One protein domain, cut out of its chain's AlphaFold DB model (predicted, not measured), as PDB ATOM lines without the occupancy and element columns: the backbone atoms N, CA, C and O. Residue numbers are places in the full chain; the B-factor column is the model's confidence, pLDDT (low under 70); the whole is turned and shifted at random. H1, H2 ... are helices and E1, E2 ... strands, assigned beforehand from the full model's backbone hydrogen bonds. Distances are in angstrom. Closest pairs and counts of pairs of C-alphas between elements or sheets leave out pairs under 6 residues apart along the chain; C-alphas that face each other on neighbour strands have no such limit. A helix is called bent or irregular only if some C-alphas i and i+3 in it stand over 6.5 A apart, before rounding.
ATOM      1  N   LYS A  25     -13.558  19.476 -18.929       86.56
ATOM      2  CA  LYS A  25     -12.720  19.870 -20.071       86.56
ATOM      3  C   LYS A  25     -11.532  20.723 -19.625       86.56
ATOM      4  O   LYS A  25     -10.409  20.375 -19.949       86.56
ATOM      5  N   TYR A  26     -11.768  21.748 -18.806       83.88
ATOM      6  CA  TYR A  26     -10.703  22.600 -18.270       83.88
ATOM      7  C   TYR A  26      -9.667  21.800 -17.467       83.88
ATOM      8  O   TYR A  26      -8.465  22.003 -17.620       83.88
ATOM      9  N   VAL A  27     -10.127  20.851 -16.647       87.12
ATOM     10  CA  VAL A  27      -9.232  19.982 -15.870       87.12
ATOM     11  C   VAL A  27      -8.381  19.101 -16.787       87.12
ATOM     12  O   VAL A  27      -7.174  19.035 -16.588       87.12
ATOM     13  N   LYS A  28      -8.975  18.475 -17.813       91.00
ATOM     14  CA  LYS A  28      -8.230  17.667 -18.793       91.00
ATOM     15  C   LYS A  28      -7.201  18.491 -19.556       91.00
ATOM     16  O   LYS A  28      -6.032  18.141 -19.531       91.00
ATOM     17  N   ASP A  29      -7.618  19.617 -20.128       89.56
ATOM     18  CA  ASP A  29      -6.745  20.470 -20.939       89.56
ATOM     19  C   ASP A  29      -5.564  21.012 -20.099       89.56
ATOM     20  O   ASP A  29      -4.436  21.123 -20.580       89.56
ATOM     21  N   THR A  30      -5.794  21.288 -18.808       89.81
ATOM     22  CA  THR A  30      -4.733  21.696 -17.874       89.81
ATOM     23  C   THR A  30      -3.777  20.547 -17.550       89.81
ATOM     24  O   THR A  30      -2.566  20.763 -17.504       89.81
ATOM     25  N   ILE A  31      -4.297  19.337 -17.321       91.50
ATOM     26  CA  ILE A  31      -3.484  18.144 -17.050       91.50
ATOM     27  C   ILE A  31      -2.632  17.794 -18.270       91.50
ATOM     28  O   ILE A  31      -1.426  17.629 -18.121       91.50
ATOM     29  N   ASP A  32      -3.222  17.752 -19.464       93.50
ATOM     30  CA  ASP A  32      -2.525  17.414 -20.707       93.50
ATOM     31  C   ASP A  32      -1.393  18.411 -20.978       93.50
ATOM     32  O   ASP A  32      -0.252  18.016 -21.218       93.50
ATOM     33  N   LYS A  33      -1.663  19.713 -20.808       92.31
ATOM     34  CA  LYS A  33      -0.633  20.754 -20.905       92.31
ATOM     35  C   LYS A  33       0.480  20.570 -19.871       92.31
ATOM     36  O   LYS A  33       1.648  20.746 -20.197       92.31
ATOM     37  N   LYS A  34       0.142  20.224 -18.626       89.94
ATOM     38  CA  LYS A  34       1.134  20.007 -17.562       89.94
ATOM     39  C   LYS A  34       1.968  18.746 -17.782       89.94
ATOM     40  O   LYS A  34       3.144  18.753 -17.431       89.94
ATOM     41  N   ILE A  35       1.393  17.696 -18.364       89.69
ATOM     42  CA  ILE A  35       2.115  16.482 -18.760       89.69
ATOM     43  C   ILE A  35       3.074  16.797 -19.906       89.69
ATOM     44  O   ILE A  35       4.234  16.404 -19.833       89.69
ATOM     45  N   GLU A  36       2.630  17.552 -20.909       88.81
ATOM     46  CA  GLU A  36       3.473  17.984 -22.027       88.81
ATOM     47  C   GLU A  36       4.634  18.871 -21.535       88.81
ATOM     48  O   GLU A  36       5.797  18.614 -21.842       88.81
ATOM     49  N   GLU A  37       4.348  19.849 -20.665       86.50
ATOM     50  CA  GLU A  37       5.366  20.671 -19.991       86.50
ATOM     51  C   GLU A  37       6.329  19.812 -19.145       86.50
ATOM     52  O   GLU A  37       7.534  20.065 -19.127       86.50
ATOM     53  N   HIS A  38       5.839  18.784 -18.444       84.56
ATOM     54  CA  HIS A  38       6.676  17.870 -17.660       84.56
ATOM     55  C   HIS A  38       7.583  17.013 -18.552       84.56
ATOM     56  O   HIS A  38       8.774  16.891 -18.269       84.56
ATOM     57  N   ALA A  39       7.039  16.461 -19.637       81.62
ATOM     58  CA  ALA A  39       7.768  15.639 -20.595       81.62
ATOM     59  C   ALA A  39       8.873  16.433 -21.310       81.62
ATOM     60  O   ALA A  39       9.962  15.904 -21.517       81.62
ATOM     61  N   GLN A  40       8.630  17.710 -21.628       78.81
ATOM     62  CA  GLN A  40       9.630  18.593 -22.237       78.81
ATOM     63  C   GLN A  40      10.635  19.164 -21.221       78.81
ATOM     64  O   GLN A  40      11.801  19.361 -21.558       78.81
ATOM     65  N   SER A  41      10.211  19.437 -19.979       75.88
ATOM     66  CA  SER A  41      11.082  20.033 -18.950       75.88
ATOM     67  C   SER A  41      12.002  19.027 -18.271       75.88
ATOM     68  O   SER A  41      13.104  19.399 -17.863       75.88
ATOM     69  N   ARG A  42      11.594  17.758 -18.147       68.19
ATOM     70  CA  ARG A  42      12.467  16.728 -17.599       68.19
ATOM     71  C   ARG A  42      13.110  15.877 -18.703       68.19
ATOM     72  O   ARG A  42      12.782  14.710 -18.893       68.19
ATOM     73  N   ASN A  43      14.084  16.454 -19.405       71.88
ATOM     74  CA  ASN A  43      14.989  15.710 -20.286       71.88
ATOM     75  C   ASN A  43      15.951  14.862 -19.441       71.88
ATOM     76  O   ASN A  43      17.069  15.287 -19.192       71.88
ATOM     77  N   HIS A  44      15.474  13.735 -18.916       77.31
ATOM     78  CA  HIS A  44      16.166  12.887 -17.950       77.31
ATOM     79  C   HIS A  44      17.468  12.278 -18.437       77.31
ATOM     80  O   HIS A  44      17.439  11.188 -19.016       77.31
ATOM     81  N   PRO A  45      18.621  12.885 -18.130       86.88
ATOM     82  CA  PRO A  45      19.878  12.270 -18.464       86.88
ATOM     83  C   PRO A  45      20.198  11.221 -17.398       86.88
ATOM     84  O   PRO A  45      19.602  11.172 -16.310       86.88
ATOM     85  N   TYR A  46      21.181  10.384 -17.704       90.12
ATOM     86  CA  TYR A  46      21.851   9.633 -16.653       90.12
ATOM     87  C   TYR A  46      22.502  10.594 -15.659       90.12
ATOM     88  O   TYR A  46      22.951  11.678 -16.032       90.12
ATOM     89  N   ALA A  47      22.527  10.201 -14.387       91.25
ATOM     90  CA  ALA A  47      23.259  10.951 -13.383       91.25
ATOM     91  C   ALA A  47      24.751  10.937 -13.719       91.25
ATOM     92  O   ALA A  47      25.287   9.932 -14.184       91.25
ATOM     93  N   THR A  48      25.416  12.047 -13.434       88.75
ATOM     94  CA  THR A  48      26.872  12.155 -13.476       88.75
ATOM     95  C   THR A  48      27.376  12.554 -12.091       88.75
ATOM     96  O   THR A  48      26.596  12.855 -11.186       88.75
ATOM     97  N   HIS A  49      28.695  12.599 -11.903       88.88
ATOM     98  CA  HIS A  49      29.277  13.106 -10.657       88.88
ATOM     99  C   HIS A  49      28.994  14.595 -10.395       88.88
ATOM    100  O   HIS A  49      29.187  15.055  -9.272       88.88
ATOM    101  N   VAL A  50      28.548  15.343 -11.409       89.69
ATOM    102  CA  VAL A  50      28.315  16.793 -11.325       89.69
ATOM    103  C   VAL A  50      26.828  17.130 -11.424       89.69
ATOM    104  O   VAL A  50      26.348  18.018 -10.721       89.69
ATOM    105  N   GLU A  51      26.089  16.416 -12.269       88.69
ATOM    106  CA  GLU A  51      24.692  16.706 -12.584       88.69
ATOM    107  C   GLU A  51      23.767  15.557 -12.152       88.69
ATOM    108  O   GLU A  51      24.046  14.388 -12.440       88.69
ATOM    109  N   PRO A  52      22.642  15.855 -11.480       87.50
ATOM    110  CA  PRO A  52      21.691  14.834 -11.053       87.50
ATOM    111  C   PRO A  52      20.940  14.211 -12.244       87.50
ATOM    112  O   PRO A  52      20.596  14.895 -13.206       87.50
ATOM    113  N   GLY A  53      20.602  12.922 -12.144       89.75
ATOM    114  CA  GLY A  53      19.891  12.175 -13.190       89.75
ATOM    115  C   GLY A  53      19.414  10.793 -12.725       89.75
ATOM    116  O   GLY A  53      19.321  10.541 -11.522       89.75
ATOM    117  N   PHE A  54      19.095   9.896 -13.662       90.19
ATOM    118  CA  PHE A  54      18.765   8.498 -13.349       90.19
ATOM    119  C   PHE A  54      20.008   7.608 -13.303       90.19
ATOM    120  O   PHE A  54      20.975   7.839 -14.019       90.19
ATOM    121  N   VAL A  55      19.956   6.563 -12.481       92.62
ATOM    122  CA  VAL A  55      20.998   5.534 -12.391       92.62
ATOM    123  C   VAL A  55      20.363   4.161 -12.508       92.62
ATOM    124  O   VAL A  55      19.229   3.947 -12.072       92.62
ATOM    125  N   THR A  56      21.100   3.222 -13.081       94.62
ATOM    126  CA  THR A  56      20.765   1.797 -13.022       94.62
ATOM    127  C   THR A  56      21.461   1.161 -11.822       94.62
ATOM    128  O   THR A  56      22.425   1.704 -11.288       94.62
ATOM    129  N   LEU A  57      20.947   0.034 -11.337       95.75
ATOM    130  CA  LEU A  57      21.508  -0.655 -10.174       95.75
ATOM    131  C   LEU A  57      22.287  -1.889 -10.623       95.75
ATOM    132  O   LEU A  57      21.819  -2.616 -11.499       95.75
ATOM    133  N   SER A  58      23.439  -2.137 -10.002       95.81
ATOM    134  CA  SER A  58      24.268  -3.316 -10.260       95.81
ATOM    135  C   SER A  58      24.587  -4.081  -8.974       95.81
ATOM    136  O   SER A  58      24.853  -3.496  -7.920       95.81
ATOM    137  N   ASP A  59      24.562  -5.410  -9.082       96.44
ATOM    138  CA  ASP A  59      24.977  -6.357  -8.039       96.44
ATOM    139  C   ASP A  59      26.448  -6.806  -8.205       96.44
ATOM    140  O   ASP A  59      26.936  -7.645  -7.438       96.44
ATOM    141  N   GLU A  60      27.147  -6.297  -9.222       95.62
ATOM    142  CA  GLU A  60      28.558  -6.588  -9.483       95.62
ATOM    143  C   GLU A  60      29.464  -5.975  -8.406       95.62
ATOM    144  O   GLU A  60      29.149  -4.953  -7.800       95.62
ATOM    145  N   THR A  61      30.600  -6.622  -8.149       94.69
ATOM    146  CA  THR A  61      31.547  -6.237  -7.079       94.69
ATOM    147  C   THR A  61      32.864  -5.675  -7.604       94.69
ATOM    148  O   THR A  61      33.704  -5.250  -6.820       94.69
ATOM    149  N   ASP A  62      33.036  -5.713  -8.917       94.06
ATOM    150  CA  ASP A  62      34.248  -5.458  -9.692       94.06
ATOM    151  C   ASP A  62      33.914  -4.700 -10.991       94.06
ATOM    152  O   ASP A  62      34.629  -4.798 -11.981       94.06
ATOM    153  N   SER A  63      32.792  -3.973 -10.995       92.62
ATOM    154  CA  SER A  63      32.332  -3.192 -12.143       92.62
ATOM    155  C   SER A  63      33.046  -1.843 -12.208       92.62
ATOM    156  O   SER A  63      33.048  -1.107 -11.221       92.62
ATOM    157  N   ASP A  64      33.556  -1.486 -13.387       93.50
ATOM    158  CA  ASP A  64      34.152  -0.171 -13.678       93.50
ATOM    159  C   ASP A  64      33.122   0.838 -14.239       93.50
ATOM    160  O   ASP A  64      33.475   1.909 -14.732       93.50
ATOM    161  N   SER A  65      31.832   0.491 -14.229       90.44
ATOM    162  CA  SER A  65      30.767   1.324 -14.796       90.44
ATOM    163  C   SER A  65      30.480   2.565 -13.943       90.44
ATOM    164  O   SER A  65      30.064   2.462 -12.790       90.44
ATOM    165  N   GLU A  66      30.582   3.746 -14.555       89.50
ATOM    166  CA  GLU A  66      30.216   5.032 -13.938       89.50
ATOM    167  C   GLU A  66      28.704   5.341 -14.004       89.50
ATOM    168  O   GLU A  66      28.237   6.307 -13.404       89.50
ATOM    169  N   LEU A  67      27.916   4.532 -14.726       90.25
ATOM    170  CA  LEU A  67      26.474   4.758 -14.941       90.25
ATOM    171  C   LEU A  67      25.576   3.988 -13.960       90.25
ATOM    172  O   LEU A  67      24.365   4.222 -13.891       90.25
ATOM    173  N   THR A  68      26.160   3.045 -13.221       93.62
ATOM    174  CA  THR A  68      25.449   2.122 -12.331       93.62
ATOM    175  C   THR A  68      25.807   2.372 -10.875       93.62
ATOM    176  O   THR A  68      26.980   2.492 -10.536       93.62
ATOM    177  N   ALA A  69      24.817   2.349  -9.988       93.06
ATOM    178  CA  ALA A  69      25.033   2.369  -8.547       93.06
ATOM    179  C   ALA A  69      25.072   0.944  -7.973       93.06
ATOM    180  O   ALA A  69      24.255   0.089  -8.328       93.06
ATOM    181  N   ALA A  70      25.998   0.697  -7.046       95.62
ATOM    182  CA  ALA A  70      26.091  -0.576  -6.341       95.62
ATOM    183  C   ALA A  70      24.887  -0.784  -5.406       95.62
ATOM    184  O   ALA A  70      24.491   0.115  -4.658       95.62
ATOM    185  N   THR A  71      24.320  -1.990  -5.406       96.31
ATOM    186  CA  THR A  71      23.277  -2.379  -4.447       96.31
ATOM    187  C   THR A  71      23.871  -2.797  -3.098       96.31
ATOM    188  O   THR A  71      25.055  -3.117  -2.968       96.31
ATOM    189  N   SER A  72      23.025  -2.902  -2.067       96.75
ATOM    190  CA  SER A  72      23.419  -3.494  -0.780       96.75
ATOM    191  C   SER A  72      23.922  -4.938  -0.914       96.75
ATOM    192  O   SER A  72      24.743  -5.379  -0.111       96.75
ATOM    193  N   LYS A  73      23.473  -5.668  -1.942       96.94
ATOM    194  CA  LYS A  73      23.920  -7.031  -2.240       96.94
ATOM    195  C   LYS A  73      25.349  -7.054  -2.784       96.94
ATOM    196  O   LYS A  73      26.131  -7.884  -2.317       96.94
ATOM    197  N   ALA A  74      25.712  -6.135  -3.681       97.00
ATOM    198  CA  ALA A  74      27.101  -5.956  -4.112       97.00
ATOM    199  C   ALA A  74      28.011  -5.654  -2.907       97.00
ATOM    200  O   ALA A  74      28.998  -6.353  -2.673       97.00
ATOM    201  N   VAL A  75      27.622  -4.686  -2.069       96.56
ATOM    202  CA  VAL A  75      28.385  -4.304  -0.864       96.56
ATOM    203  C   VAL A  75      28.537  -5.481   0.104       96.56
ATOM    204  O   VAL A  75      29.629  -5.735   0.612       96.56
ATOM    205  N   LYS A  76      27.466  -6.248   0.330       97.12
ATOM    206  CA  LYS A  76      27.497  -7.437   1.187       97.12
ATOM    207  C   LYS A  76      28.447  -8.507   0.645       97.12
ATOM    208  O   LYS A  76      29.247  -9.041   1.406       97.12
ATOM    209  N   LYS A  77      28.409  -8.774  -0.662       96.94
ATOM    210  CA  LYS A  77      29.312  -9.734  -1.312       96.94
ATOM    211  C   LYS A  77      30.779  -9.305  -1.183       96.94
ATOM    212  O   LYS A  77      31.615 -10.134  -0.834       96.94
ATOM    213  N   ALA A  78      31.089  -8.026  -1.401       96.62
ATOM    214  CA  ALA A  78      32.439  -7.493  -1.207       96.62
ATOM    215  C   ALA A  78      32.908  -7.623   0.255       96.62
ATOM    216  O   ALA A  78      34.033  -8.054   0.511       96.62
ATOM    217  N   TYR A  79      32.030  -7.323   1.219       97.00
ATOM    218  CA  TYR A  79      32.320  -7.482   2.645       97.00
ATOM    219  C   TYR A  79      32.595  -8.942   3.026       97.00
ATOM    220  O   TYR A  79      33.556  -9.228   3.740       97.00
ATOM    221  N   ASP A  80      31.774  -9.876   2.545       96.69
ATOM    222  CA  ASP A  80      31.938 -11.296   2.850       96.69
ATOM    223  C   ASP A  80      33.263 -11.832   2.271       96.69
ATOM    224  O   ASP A  80      33.997 -12.525   2.978       96.69
ATOM    225  N   LEU A  81      33.637 -11.427   1.046       95.94
ATOM    226  CA  LEU A  81      34.943 -11.740   0.446       95.94
ATOM    227  C   LEU A  81      36.112 -11.185   1.276       95.94
ATOM    228  O   LEU A  81      37.070 -11.913   1.551       95.94
ATOM    229  N   ALA A  82      36.025  -9.929   1.721       95.81
ATOM    230  CA  ALA A  82      37.041  -9.313   2.573       95.81
ATOM    231  C   ALA A  82      37.172 -10.032   3.927       95.81
ATOM    232  O   ALA A  82      38.282 -10.293   4.394       95.81
ATOM    233  N   ASN A  83      36.049 -10.421   4.538       94.69
ATOM    234  CA  ASN A  83      36.055 -11.177   5.786       94.69
ATOM    235  C   ASN A  83      36.701 -12.560   5.602       94.69
ATOM    236  O   ASN A  83      37.534 -12.959   6.415       94.69
ATOM    237  N   THR A  84      36.391 -13.277   4.519       90.56
ATOM    238  CA  THR A  84      37.047 -14.555   4.199       90.56
ATOM    239  C   THR A  84      38.555 -14.389   4.005       90.56
ATOM    240  O   THR A  84      39.323 -15.178   4.557       90.56
ATOM    241  N   ALA A  85      38.996 -13.357   3.282       90.06
ATOM    242  CA  ALA A  85      40.418 -13.067   3.104       90.06
ATOM    243  C   ALA A  85      41.122 -12.804   4.447       90.06
ATOM    244  O   ALA A  85      42.185 -13.371   4.703       90.06
ATOM    245  N   ASN A  86      40.497 -12.030   5.339       89.00
ATOM    246  CA  ASN A  86      41.021 -11.771   6.680       89.00
ATOM    247  C   ASN A  86      41.142 -13.060   7.515       89.00
ATOM    248  O   ASN A  86      42.174 -13.315   8.131       89.00
ATOM    249  N   GLN A  87      40.127 -13.930   7.487       83.62
ATOM    250  CA  GLN A  87      40.191 -15.226   8.175       83.62
ATOM    251  C   GLN A  87      41.297 -16.129   7.615       83.62
ATOM    252  O   GLN A  87      41.983 -16.810   8.376       83.62
ATOM    253  N   ASN A  88      41.505 -16.130   6.298       81.00
ATOM    254  CA  ASN A  88      42.577 -16.904   5.673       81.00
ATOM    255  C   ASN A  88      43.965 -16.372   6.054       81.00
ATOM    256  O   ASN A  88      44.866 -17.163   6.328       81.00
TER     257      ASN A  88
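What this domain is: This is residues 25 to 88 of the 186 residues of the protein "Phage tail fibre repeat-containing protein" of Xenorhabdus mauleonii (UniProt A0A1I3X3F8). The model is a long, thin rod with a helix at each end, H1 at one and H2 at the other, and between them a stretch made mostly of loops in which two very short strands, E1 and E2, lie side by side. H1 sticks out whole from this loop-rich part, and so do residues 82 to 88 of H2 at the far end, and the two helices do not meet. The printed part has 64 residues with two named helices and two named strands, in the order H1, E1, E2, H2; the sheet has the order E1, E2 and is parallel, and the class is mostly helix. The whole is extended, with a radius of gyration of the C-alphas of 20.6 A, and the C-alphas span 71 by 23 by 13 A.

Where its parts are: H1 takes in residues 25 to 41, Lys 25 to Ser 41, and measures 23.8 A from first to last C-alpha. It begins with C-alpha 25 at (-12.720, 19.870, -20.071) and ends with C-alpha 41 at (11.082, 20.033, -18.950), running mainly along x. Residues 42 to 55 follow with no named element; within them C-alpha 49 is at (29.277, 13.106, -10.657) and C-alpha 53 at (19.891, 12.175, -13.190). E1 is residues 56 to 58, Thr 56 to Ser 58, 6.8 A from first to last C-alpha. E2 is residues 68 to 70, Thr 68 to Ala 70, 6.6 A from first to last C-alpha. H2 is residues 72 to 88, Ser 72 to Asn 88, 24.3 A long between its first and last C-alphas; it ends with C-alpha 88 at (42.577, -16.904, 5.673). H1 and H2 have 17 residues each and are the longest helices; neither is bent or irregular.

How they stand to each other: H1 stands free over residues 25 to 41: no C-alpha 8 or more residues away along the chain comes within 10 A of theirs. H1 is apart from E2, and H1 is apart from H2. E1 and E2 are parallel neighbours, with an angle of 43 degrees between their N-to-C directions. Three pairs of their C-alphas face each other: 56 and 68 at 4.7 A, 57 and 69 at 4.9 A, and 58 and 70 at 5.1 A. Across this pair, N 69 and O 56 are 2.8 A apart and N 58 and O 69 are 2.9 A apart, both within hydrogen-bond range. E1 and H2 have one pair of C-alphas within 8 A, those of Ser 58 and Ala 74, at 7.3 A, while the centres of the two elements are 19.4 A apart. In H1 and H2 every O i to N i+4 pair is within hydrogen-bond range.

The domain as a whole: The two C-alphas farthest apart are those of Lys 25 and Asn 88, the first and last printed residues, at 71.2 A. Without the stretches that stand free, a body of 40 residues remains, spanning 40 by 15 by 12 A with a radius of gyration of 12.0 A. The printed part runs from residue 25 to residue 88 without a cut. The link from H1 to E1, with 14 residues, is long; its C-alphas lie 2 to 16 A from the mean of all C-alphas. The link from E1 to E2, with 9 residues, is short, and the link from E2 to H2, with one residue, is tight. The mean pLDDT of the printed part is 90.3, and one printed residue, Arg 42, is under 70. By element, the mean is 87 for H1, 95 for E1, 94 for E2 and 94 for H2.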